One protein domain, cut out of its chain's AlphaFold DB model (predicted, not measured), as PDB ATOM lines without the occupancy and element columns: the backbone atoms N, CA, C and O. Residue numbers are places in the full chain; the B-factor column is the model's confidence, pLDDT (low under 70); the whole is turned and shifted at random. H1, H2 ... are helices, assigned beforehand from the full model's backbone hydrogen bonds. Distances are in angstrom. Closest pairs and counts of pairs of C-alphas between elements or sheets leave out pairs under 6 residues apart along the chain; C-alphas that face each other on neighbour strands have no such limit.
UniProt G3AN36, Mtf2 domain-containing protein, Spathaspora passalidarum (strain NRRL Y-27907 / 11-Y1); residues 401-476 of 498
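What this domain is: This is residues 401 to 476 of the 498 residues of the protein "Mtf2 domain-containing protein" of Spathaspora passalidarum (strain NRRL Y-27907 / 11-Y1) (UniProt G3AN36). A long helical hairpin, H2 and H3, makes the body, and a shorter helix, H1, is set off to one side of it; H3 slants like a diagonal from near the first residues of H1 to the first half of H2, with a gap between H1 and H2. A long loop, residues 438 to 451, lies at one end of the elongated shape, and the other end of H1, residues 410 to 413, sticks out with 414 and 415. The printed part has 76 residues with three named helices, in the order H1, H2, H3, and no named strand; its class is all helix. It is only just compact, close to loose, with a radius of gyration of the C-alphas of 13.6 A, and it spans 42 by 24 by 16 A.

Where its parts are: H3, the longest helix, has 22 residues, Leu 452 to Ser 473, and measures 31.8 A from its first C-alpha at (266.060, 207.215, 209.642) to its last at (245.515, 212.837, 233.247). H2 has residues 420 to 437 and measures 25.5 A. H1 has residues 402 to 413, begins with C-alpha 402 at (264.485, 198.127, 218.082), and measures 16.3 A.

How they stand to each other: H2 and H3 touch, with 11 pairs of C-alphas within 8 A; the closest C-alphas are those of Tyr 423 and Phe 465, 6.0 A apart. They form a helical hairpin, running opposite ways at a shallow tilt of 33 degrees, only just short of steep. H1 and H3 only just touch, with 3 pairs of C-alphas within 8 A; H1 touches H3 with residues 402 to 405 alone, and H3 touches H1 with residues 454 to 457 alone. Their closest C-alphas are those of Glu 405 and Arg 457, 7.0 A apart. H1 and H3 run the same way at a tilt of 37 degrees, only just steep. H1 and H2 are apart. In H1, H2 and H3 every O i to N i+4 pair is within hydrogen-bond range.

The domain as a whole: The two C-alphas farthest apart are those of Tyr 446 and Glu 476, at 43.5 A. The printed part has no cut. The link from H1 to H2 is short, with 6 residues; the link from H2 to H3 is long, with 14 residues, 438 to 451, whose C-alphas lie 15 to 23 A from the mean of the C-alphas. Residues 410 to 415, of which 410 to 413 belong to H1, stand free. The mean pLDDT of the printed part is 86.0, and it is under 70 in residues 440 to 449 and 475 to 476.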
ATOM      1  N   LEU A 401     267.291 201.089 219.226       90.75
ATOM      2  CA  LEU A 401     265.952 201.270 219.794       90.75
ATOM      3  C   LEU A 401     264.985 200.122 219.470       90.75
ATOM      4  O   LEU A 401     263.882 200.077 220.021       90.75
ATOM      5  N   ARG A 402     265.359 199.193 218.588       92.06
ATOM      6  CA  ARG A 402     264.485 198.127 218.082       92.06
ATOM      7  C   ARG A 402     263.985 197.192 219.176       92.06
ATOM      8  O   ARG A 402     262.795 196.882 219.226       92.06
ATOM      9  N   GLU A 403     264.858 196.731 220.068       92.56
ATOM     10  CA  GLU A 403     264.434 195.830 221.152       92.56
ATOM     11  C   GLU A 403     263.574 196.560 222.199       92.56
ATOM     12  O   GLU A 403     262.642 195.977 222.764       92.56
ATOM     13  N   PHE A 404     263.799 197.865 222.385       95.00
ATOM     14  CA  PHE A 404     262.940 198.707 223.213       95.00
ATOM     15  C   PHE A 404     261.537 198.846 222.597       95.00
ATOM     16  O   PHE A 404     260.534 198.588 223.263       95.00
ATOM     17  N   GLU A 405     261.449 199.160 221.300       95.44
ATOM     18  CA  GLU A 405     260.192 199.227 220.545       95.44
ATOM     19  C   GLU A 405     259.416 197.905 220.618       95.44
ATOM     20  O   GLU A 405     258.236 197.882 220.982       95.44
ATOM     21  N   LYS A 406     260.097 196.795 220.325       95.56
ATOM     22  CA  LYS A 406     259.543 195.439 220.366       95.56
ATOM     23  C   LYS A 406     258.980 195.095 221.741       95.56
ATOM     24  O   LYS A 406     257.898 194.514 221.816       95.56
ATOM     25  N   THR A 407     259.654 195.504 222.814       96.06
ATOM     26  CA  THR A 407     259.163 195.321 224.187       96.06
ATOM     27  C   THR A 407     257.880 196.115 224.439       96.06
ATOM     28  O   THR A 407     256.949 195.580 225.038       96.06
ATOM     29  N   ILE A 408     257.766 197.354 223.940       96.00
ATOM     30  CA  ILE A 408     256.513 198.124 224.042       96.00
ATOM     31  C   ILE A 408     255.383 197.443 223.265       96.00
ATOM     32  O   ILE A 408     254.254 197.363 223.751       96.00
ATOM     33  N   VAL A 409     255.656 196.984 222.040       95.50
ATOM     34  CA  VAL A 409     254.656 196.284 221.220       95.50
ATOM     35  C   VAL A 409     254.180 195.023 221.939       95.50
ATOM     36  O   VAL A 409     252.978 194.798 222.047       95.50
ATOM     37  N   GLU A 410     255.104 194.243 222.493       95.12
ATOM     38  CA  GLU A 410     254.805 193.037 223.264       95.12
ATOM     39  C   GLU A 410     253.966 193.332 224.518       95.12
ATOM     40  O   GLU A 410     252.948 192.676 224.745       95.12
ATOM     41  N   MET A 411     254.335 194.364 225.280       95.06
ATOM     42  CA  MET A 411     253.580 194.852 226.437       95.06
ATOM     43  C   MET A 411     252.124 195.179 226.052       95.06
ATOM     44  O   MET A 411     251.180 194.670 226.668       95.06
ATOM     45  N   ASN A 412     251.929 195.947 224.975       93.31
ATOM     46  CA  ASN A 412     250.604 196.331 224.485       93.31
ATOM     47  C   ASN A 412     249.783 195.127 223.998       93.31
ATOM     48  O   ASN A 412     248.579 195.059 224.258       93.31
ATOM     49  N   LEU A 413     250.417 194.161 223.324       91.62
ATOM     50  CA  LEU A 413     249.761 192.939 222.841       91.62
ATOM     51  C   LEU A 413     249.212 192.078 223.985       91.62
ATOM     52  O   LEU A 413     248.161 191.457 223.825       91.62
ATOM     53  N   LEU A 414     249.870 192.072 225.148       90.06
ATOM     54  CA  LEU A 414     249.366 191.394 226.348       90.06
ATOM     55  C   LEU A 414     248.328 192.213 227.136       90.06
ATOM     56  O   LEU A 414     247.836 191.761 228.171       90.06
ATOM     57  N   GLY A 415     247.953 193.397 226.646       90.25
ATOM     58  CA  GLY A 415     246.947 194.257 227.268       90.25
ATOM     59  C   GLY A 415     247.487 195.157 228.381       90.25
ATOM     60  O   GLY A 415     246.695 195.778 229.096       90.25
ATOM     61  N   TYR A 416     248.809 195.259 228.525       91.94
ATOM     62  CA  TYR A 416     249.460 196.214 229.417       91.94
ATOM     63  C   TYR A 416     249.619 197.543 228.682       91.94
ATOM     64  O   TYR A 416     250.431 197.668 227.775       91.94
ATOM     65  N   LYS A 417     248.797 198.533 229.038       90.94
ATOM     66  CA  LYS A 417     248.755 199.819 228.323       90.94
ATOM     67  C   LYS A 417     249.903 200.764 228.672       90.94
ATOM     68  O   LYS A 417     250.104 201.727 227.947       90.94
ATOM     69  N   GLY A 418     250.616 200.515 229.769       92.38
ATOM     70  CA  GLY A 418     251.530 201.478 230.372       92.38
ATOM     71  C   GLY A 418     250.917 202.198 231.573       92.38
ATOM     72  O   GLY A 418     249.711 202.447 231.630       92.38
ATOM     73  N   ASP A 419     251.762 202.519 232.547       92.81
ATOM     74  CA  ASP A 419     251.435 203.291 233.747       92.81
ATOM     75  C   ASP A 419     252.310 204.557 233.850       92.81
ATOM     76  O   ASP A 419     253.027 204.917 232.912       92.81
ATOM     77  N   PHE A 420     252.245 205.264 234.984       92.69
ATOM     78  CA  PHE A 420     253.092 206.438 235.236       92.69
ATOM     79  C   PHE A 420     254.591 206.119 235.141       92.69
ATOM     80  O   PHE A 420     255.373 206.964 234.709       92.69
ATOM     81  N   VAL A 421     254.997 204.896 235.490       94.56
ATOM     82  CA  VAL A 421     256.392 204.469 235.375       94.56
ATOM     83  C   VAL A 421     256.767 204.310 233.903       94.56
ATOM     84  O   VAL A 421     257.794 204.838 233.483       94.56
ATOM     85  N   THR A 422     255.918 203.676 233.088       96.75
ATOM     86  CA  THR A 422     256.115 203.605 231.629       96.75
ATOM     87  C   THR A 422     256.219 204.996 231.004       96.75
ATOM     88  O   THR A 422     257.093 205.242 230.174       96.75
ATOM     89  N   TYR A 423     255.349 205.917 231.423       96.00
ATOM     90  CA  TYR A 423     255.357 207.306 230.967       96.00
ATOM     91  C   TYR A 423     256.705 207.994 231.247       96.00
ATOM     92  O   TYR A 423     257.284 208.602 230.343       96.00
ATOM     93  N   ASN A 424     257.249 207.835 232.458       95.88
ATOM     94  CA  ASN A 424     258.546 208.402 232.835       95.88
ATOM     95  C   ASN A 424     259.716 207.770 232.069       95.88
ATOM     96  O   ASN A 424     260.632 208.482 231.652       95.88
ATOM     97  N   ILE A 425     259.675 206.454 231.833       96.31
ATOM     98  CA  ILE A 425     260.690 205.766 231.024       96.31
ATOM     99  C   ILE A 425     260.694 206.345 229.602       96.31
ATOM    100  O   ILE A 425     261.748 206.733 229.104       96.31
ATOM    101  N   LEU A 426     259.525 206.476 228.965       96.62
ATOM    102  CA  LEU A 426     259.423 207.056 227.621       96.62
ATOM    103  C   LEU A 426     259.920 208.501 227.578       96.62
ATOM    104  O   LEU A 426     260.654 208.854 226.658       96.62
ATOM    105  N   ARG A 427     259.567 209.326 228.575       95.69
ATOM    106  CA  ARG A 427     260.068 210.705 228.690       95.69
ATOM    107  C   ARG A 427     261.593 210.741 228.681       95.69
ATOM    108  O   ARG A 427     262.184 211.512 227.930       95.69
ATOM    109  N   THR A 428     262.205 209.895 229.504       94.19
ATOM    110  CA  THR A 428     263.661 209.809 229.670       94.19
ATOM    111  C   THR A 428     264.327 209.409 228.360       94.19
ATOM    112  O   THR A 428     265.174 210.140 227.860       94.19
ATOM    113  N   VAL A 429     263.850 208.331 227.733       93.12
ATOM    114  CA  VAL A 429     264.348 207.834 226.439       93.12
ATOM    115  C   VAL A 429     264.259 208.906 225.350       93.12
ATOM    116  O   VAL A 429     265.225 209.146 224.631       93.12
ATOM    117  N   ILE A 430     263.116 209.589 225.232       93.94
ATOM    118  CA  ILE A 430     262.908 210.639 224.225       93.94
ATOM    119  C   ILE A 430     263.860 211.818 224.456       93.94
ATOM    120  O   ILE A 430     264.447 212.332 223.498       93.94
ATOM    121  N   ASN A 431     264.007 212.255 225.709       91.62
ATOM    122  CA  ASN A 431     264.851 213.390 226.069       91.62
ATOM    123  C   ASN A 431     266.329 213.079 225.844       91.62
ATOM    124  O   ASN A 431     267.017 213.852 225.180       91.62
ATOM    125  N   GLU A 432     266.803 211.940 226.342       88.69
ATOM    126  CA  GLU A 432     268.193 211.515 226.193       88.69
ATOM    127  C   GLU A 432     268.543 211.253 224.728       88.69
ATOM    128  O   GLU A 432     269.581 211.717 224.259       88.69
ATOM    129  N   TYR A 433     267.656 210.616 223.957       87.56
ATOM    130  CA  TYR A 433     267.860 210.463 222.516       87.56
ATOM    131  C   TYR A 433     267.929 211.815 221.796       87.56
ATOM    132  O   TYR A 433     268.781 212.024 220.935       87.56
ATOM    133  N   THR A 434     267.065 212.767 222.156       87.44
ATOM    134  CA  THR A 434     267.090 214.115 221.567       87.44
ATOM    135  C   THR A 434     268.370 214.868 221.950       87.44
ATOM    136  O   THR A 434     268.952 215.549 221.107       87.44
ATOM    137  N   ALA A 435     268.852 214.712 223.186       85.50
ATOM    138  CA  ALA A 435     270.121 215.277 223.636       85.50
ATOM    139  C   ALA A 435     271.314 214.661 222.886       85.50
ATOM    140  O   ALA A 435     272.169 215.403 222.400       85.50
ATOM    141  N   MET A 436     271.326 213.333 222.706       82.06
ATOM    142  CA  MET A 436     272.296 212.631 221.854       82.06
ATOM    143  C   MET A 436     272.271 213.185 220.435       82.06
ATOM    144  O   MET A 436     273.318 213.494 219.871       82.06
ATOM    145  N   ARG A 437     271.077 213.373 219.868       80.81
ATOM    146  CA  ARG A 437     270.907 213.899 218.511       80.81
ATOM    147  C   ARG A 437     271.470 215.298 218.324       80.81
ATOM    148  O   ARG A 437     271.992 215.602 217.256       80.81
ATOM    149  N   ASN A 438     271.388 216.125 219.354       81.12
ATOM    150  CA  ASN A 438     271.843 217.507 219.301       81.12
ATOM    151  C   ASN A 438     273.315 217.676 219.714       81.12
ATOM    152  O   ASN A 438     273.771 218.807 219.849       81.12
ATOM    153  N   GLY A 439     274.061 216.582 219.928       73.19
ATOM    154  CA  GLY A 439     275.456 216.653 220.385       73.19
ATOM    155  C   GLY A 439     275.597 217.214 221.805       73.19
ATOM    156  O   GLY A 439     276.638 217.746 222.168       73.19
ATOM    157  N   HIS A 440     274.532 217.131 222.604       69.56
ATOM    158  CA  HIS A 440     274.490 217.565 224.003       69.56
ATOM    159  C   HIS A 440     274.473 216.372 224.960       69.56
ATOM    160  O   HIS A 440     273.973 216.474 226.077       69.56
ATOM    161  N   SER A 441     274.962 215.222 224.501       65.38
ATOM    162  CA  SER A 441     275.012 214.015 225.310       65.38
ATOM    163  C   SER A 441     276.412 213.761 225.828       65.38
ATOM    164  O   SER A 441     277.367 213.716 225.059       65.38
ATOM    165  N   ASP A 442     276.491 213.458 227.120       62.81
ATOM    166  CA  ASP A 442     277.702 212.946 227.765       62.81
ATOM    167  C   ASP A 442     278.160 211.593 227.192       62.81
ATOM    168  O   ASP A 442     279.261 211.141 227.492       62.81
ATOM    169  N   TYR A 443     277.297 210.901 226.436       57.41
ATOM    170  CA  TYR A 443     277.564 209.569 225.896       57.41
ATOM    171  C   TYR A 443     278.269 209.589 224.539       57.41
ATOM    172  O   TYR A 443     278.724 208.534 224.103       57.41
ATOM    173  N   ASN A 444     278.329 210.730 223.839       54.88
ATOM    174  CA  ASN A 444     278.889 210.735 222.493       54.88
ATOM    175  C   ASN A 444     279.429 212.103 222.047       54.88
ATOM    176  O   ASN A 444     278.676 212.963 221.593       54.88
ATOM    177  N   GLU A 445     280.749 212.277 222.134       52.75
ATOM    178  CA  GLU A 445     281.459 213.428 221.555       52.75
ATOM    179  C   GLU A 445     281.694 213.240 220.038       52.75
ATOM    180  O   GLU A 445     281.863 214.215 219.306       52.75
ATOM    181  N   TYR A 446     281.618 211.998 219.529       51.53
ATOM    182  CA  TYR A 446     281.924 211.654 218.138       51.53
ATOM    183  C   TYR A 446     280.973 210.590 217.575       51.53
ATOM    184  O   TYR A 446     281.258 209.397 217.554       51.53
ATOM    185  N   SER A 447     279.880 211.073 216.985       52.34
ATOM    186  CA  SER A 447     278.983 210.347 216.079       52.34
ATOM    187  C   SER A 447     278.105 209.262 216.705       52.34
ATOM    188  O   SER A 447     278.489 208.122 216.950       52.34
ATOM    189  N   SER A 448     276.839 209.602 216.878       54.78
ATOM    190  CA  SER A 448     275.755 208.632 216.951       54.78
ATOM    191  C   SER A 448     275.235 208.447 215.533       54.78
ATOM    192  O   SER A 448     274.771 209.395 214.892       54.78
ATOM    193  N   LEU A 449     275.365 207.227 215.020       59.16
ATOM    194  CA  LEU A 449     274.753 206.800 213.768       59.16
ATOM    195  C   LEU A 449     273.231 206.792 213.960       59.16
ATOM    196  O   LEU A 449     272.641 205.765 214.265       59.16
ATOM    197  N   PHE A 450     272.591 207.955 213.836       73.12
ATOM    198  CA  PHE A 450     271.136 208.046 213.880       73.12
ATOM    199  C   PHE A 450     270.567 207.602 212.550       73.12
ATOM    200  O   PHE A 450     270.684 208.305 211.542       73.12
ATOM    201  N   THR A 451     269.917 206.450 212.552       81.25
ATOM    202  CA  THR A 451     269.238 205.974 211.357       81.25
ATOM    203  C   THR A 451     267.920 206.728 211.155       81.25
ATOM    204  O   THR A 451     267.343 207.322 212.076       81.25
ATOM    205  N   LEU A 452     267.417 206.734 209.918       85.94
ATOM    206  CA  LEU A 452     266.060 207.215 209.642       85.94
ATOM    207  C   LEU A 452     265.032 206.424 210.469       85.94
ATOM    208  O   LEU A 452     264.086 207.009 210.994       85.94
ATOM    209  N   GLU A 453     265.265 205.123 210.634       87.56
ATOM    210  CA  GLU A 453     264.398 204.240 211.408       87.56
ATOM    211  C   GLU A 453     264.334 204.633 212.887       87.56
ATOM    212  O   GLU A 453     263.246 204.701 213.450       87.56
ATOM    213  N   ASP A 454     265.459 204.978 213.517       87.31
ATOM    214  CA  ASP A 454     265.464 205.383 214.930       87.31
ATOM    215  C   ASP A 454     264.697 206.687 215.150       87.31
ATOM    216  O   ASP A 454     263.970 206.842 216.133       87.31
ATOM    217  N   ASN A 455     264.759 207.608 214.185       89.50
ATOM    218  CA  ASN A 455     263.932 208.811 214.216       89.50
ATOM    219  C   ASN A 455     262.435 208.488 214.092       89.50
ATOM    220  O   ASN A 455     261.617 209.132 214.756       89.50
ATOM    221  N   MET A 456     262.064 207.494 213.278       92.00
ATOM    222  CA  MET A 456     260.681 207.012 213.204       92.00
ATOM    223  C   MET A 456     260.245 206.389 214.535       92.00
ATOM    224  O   MET A 456     259.212 206.793 215.071       92.00
ATOM    225  N   ARG A 457     261.064 205.511 215.126       93.94
ATOM    226  CA  ARG A 457     260.798 204.880 216.433       93.94
ATOM    227  C   ARG A 457     260.599 205.913 217.536       93.94
ATOM    228  O   ARG A 457     259.643 205.832 218.301       93.94
ATOM    229  N   ILE A 458     261.435 206.949 217.583       94.00
ATOM    230  CA  ILE A 458     261.298 208.031 218.567       94.00
ATOM    231  C   ILE A 458     260.008 208.825 218.370       94.00
ATOM    232  O   ILE A 458     259.368 209.207 219.351       94.00
ATOM    233  N   ASN A 459     259.583 209.058 217.128       94.19
ATOM    234  CA  ASN A 459     258.289 209.686 216.868       94.19
ATOM    235  C   ASN A 459     257.125 208.798 217.334       94.19
ATOM    236  O   ASN A 459     256.166 209.305 217.917       94.19
ATOM    237  N   GLU A 460     257.220 207.479 217.166       94.69
ATOM    238  CA  GLU A 460     256.239 206.557 217.741       94.69
ATOM    239  C   GLU A 460     256.240 206.584 219.271       94.69
ATOM    240  O   GLU A 460     255.173 206.596 219.888       94.69
ATOM    241  N   PHE A 461     257.415 206.648 219.902       95.56
ATOM    242  CA  PHE A 461     257.525 206.762 221.357       95.56
ATOM    243  C   PHE A 461     256.901 208.066 221.858       95.56
ATOM    244  O   PHE A 461     256.190 208.038 222.859       95.56
ATOM    245  N   LYS A 462     257.074 209.183 221.137       96.06
ATOM    246  CA  LYS A 462     256.385 210.455 221.424       96.06
ATOM    247  C   LYS A 462     254.870 210.314 221.335       96.06
ATOM    248  O   LYS A 462     254.167 210.762 222.236       96.06
ATOM    249  N   ASN A 463     254.356 209.658 220.295       95.19
ATOM    250  CA  ASN A 463     252.916 209.424 220.159       95.19
ATOM    251  C   ASN A 463     252.369 208.616 221.345       95.19
ATOM    252  O   ASN A 463     251.385 209.022 221.962       95.19
ATOM    253  N   LYS A 464     253.054 207.529 221.722       94.38
ATOM    254  CA  LYS A 464     252.693 206.711 222.893       94.38
ATOM    255  C   LYS A 464     252.803 207.495 224.203       94.38
ATOM    256  O   LYS A 464     251.946 207.367 225.072       94.38
ATOM    257  N   PHE A 465     253.818 208.343 224.342       95.50
ATOM    258  CA  PHE A 465     253.982 209.238 225.486       95.50
ATOM    259  C   PHE A 465     252.792 210.201 225.635       95.50
ATOM    260  O   PHE A 465     252.250 210.342 226.732       95.50
ATOM    261  N   TYR A 466     252.331 210.819 224.542       94.69
ATOM    262  CA  TYR A 466     251.158 211.702 224.564       94.69
ATOM    263  C   TYR A 466     249.842 210.950 224.810       94.69
ATOM    264  O   TYR A 466     248.966 211.456 225.520       94.69
ATOM    265  N   GLU A 467     249.704 209.734 224.279       93.12
ATOM    266  CA  GLU A 467     248.566 208.855 224.568       93.12
ATOM    267  C   GLU A 467     248.491 208.528 226.067       93.12
ATOM    268  O   GLU A 467     247.454 208.746 226.702       93.12
ATOM    269  N   LEU A 468     249.612 208.101 226.659       92.94
ATOM    270  CA  LEU A 468     249.716 207.823 228.092       92.94
ATOM    271  C   LEU A 468     249.434 209.060 228.936       92.94
ATOM    272  O   LEU A 468     248.668 208.973 229.891       92.94
ATOM    273  N   ARG A 469     249.987 210.220 228.566       93.12
ATOM    274  CA  ARG A 469     249.711 211.492 229.247       93.12
ATOM    275  C   ARG A 469     248.212 211.759 229.319       93.12
ATOM    276  O   ARG A 469     247.692 212.073 230.387       93.12
ATOM    277  N   THR A 470     247.519 211.621 228.191       91.88
ATOM    278  CA  THR A 470     246.076 211.878 228.091       91.88
ATOM    279  C   THR A 470     245.284 210.882 228.936       91.88
ATOM    280  O   THR A 470     244.415 211.277 229.717       91.88
ATOM    281  N   MET A 471     245.624 209.595 228.836       89.31
ATOM    282  CA  MET A 471     244.994 208.533 229.617       89.31
ATOM    283  C   MET A 471     245.176 208.759 231.123       89.31
ATOM    284  O   MET A 471     244.197 208.734 231.863       89.31
ATOM    285  N   LEU A 472     246.399 209.025 231.581       87.38
ATOM    286  CA  LEU A 472     246.724 209.175 233.001       87.38
ATOM    287  C   LEU A 472     246.161 210.474 233.596       87.38
ATOM    288  O   LEU A 472     245.647 210.454 234.713       87.38
ATOM    289  N   SER A 473     246.136 211.569 232.826       85.69
ATOM    290  CA  SER A 473     245.515 212.837 233.247       85.69
ATOM    291  C   SER A 473     244.003 212.704 233.464       85.69
ATOM    292  O   SER A 473     243.428 213.396 234.296       85.69
ATOM    293  N   SER A 474     243.340 211.794 232.741       76.88
ATOM    294  CA  SER A 474     241.904 211.531 232.918       76.88
ATOM    295  C   SER A 474     241.572 210.680 234.155       76.88
ATOM    296  O   SER A 474     240.411 210.610 234.558       76.88
ATOM    297  N   VAL A 475     242.580 210.033 234.755       65.81
ATOM    298  CA  VAL A 475     242.441 209.135 235.916       65.81
ATOM    299  C   VAL A 475     242.679 209.869 237.242       65.81
ATOM    300  O   VAL A 475     242.263 209.376 238.297       65.81
ATOM    301  N   GLU A 476     243.290 211.060 237.218       55.06
ATOM    302  CA  GLU A 476     243.416 211.881 238.420       55.06
ATOM    303  C   GLU A 476     242.024 212.240 238.968       55.06
ATOM    304  O   GLU A 476     241.181 212.790 238.249       55.06
TER     305      GLU A 476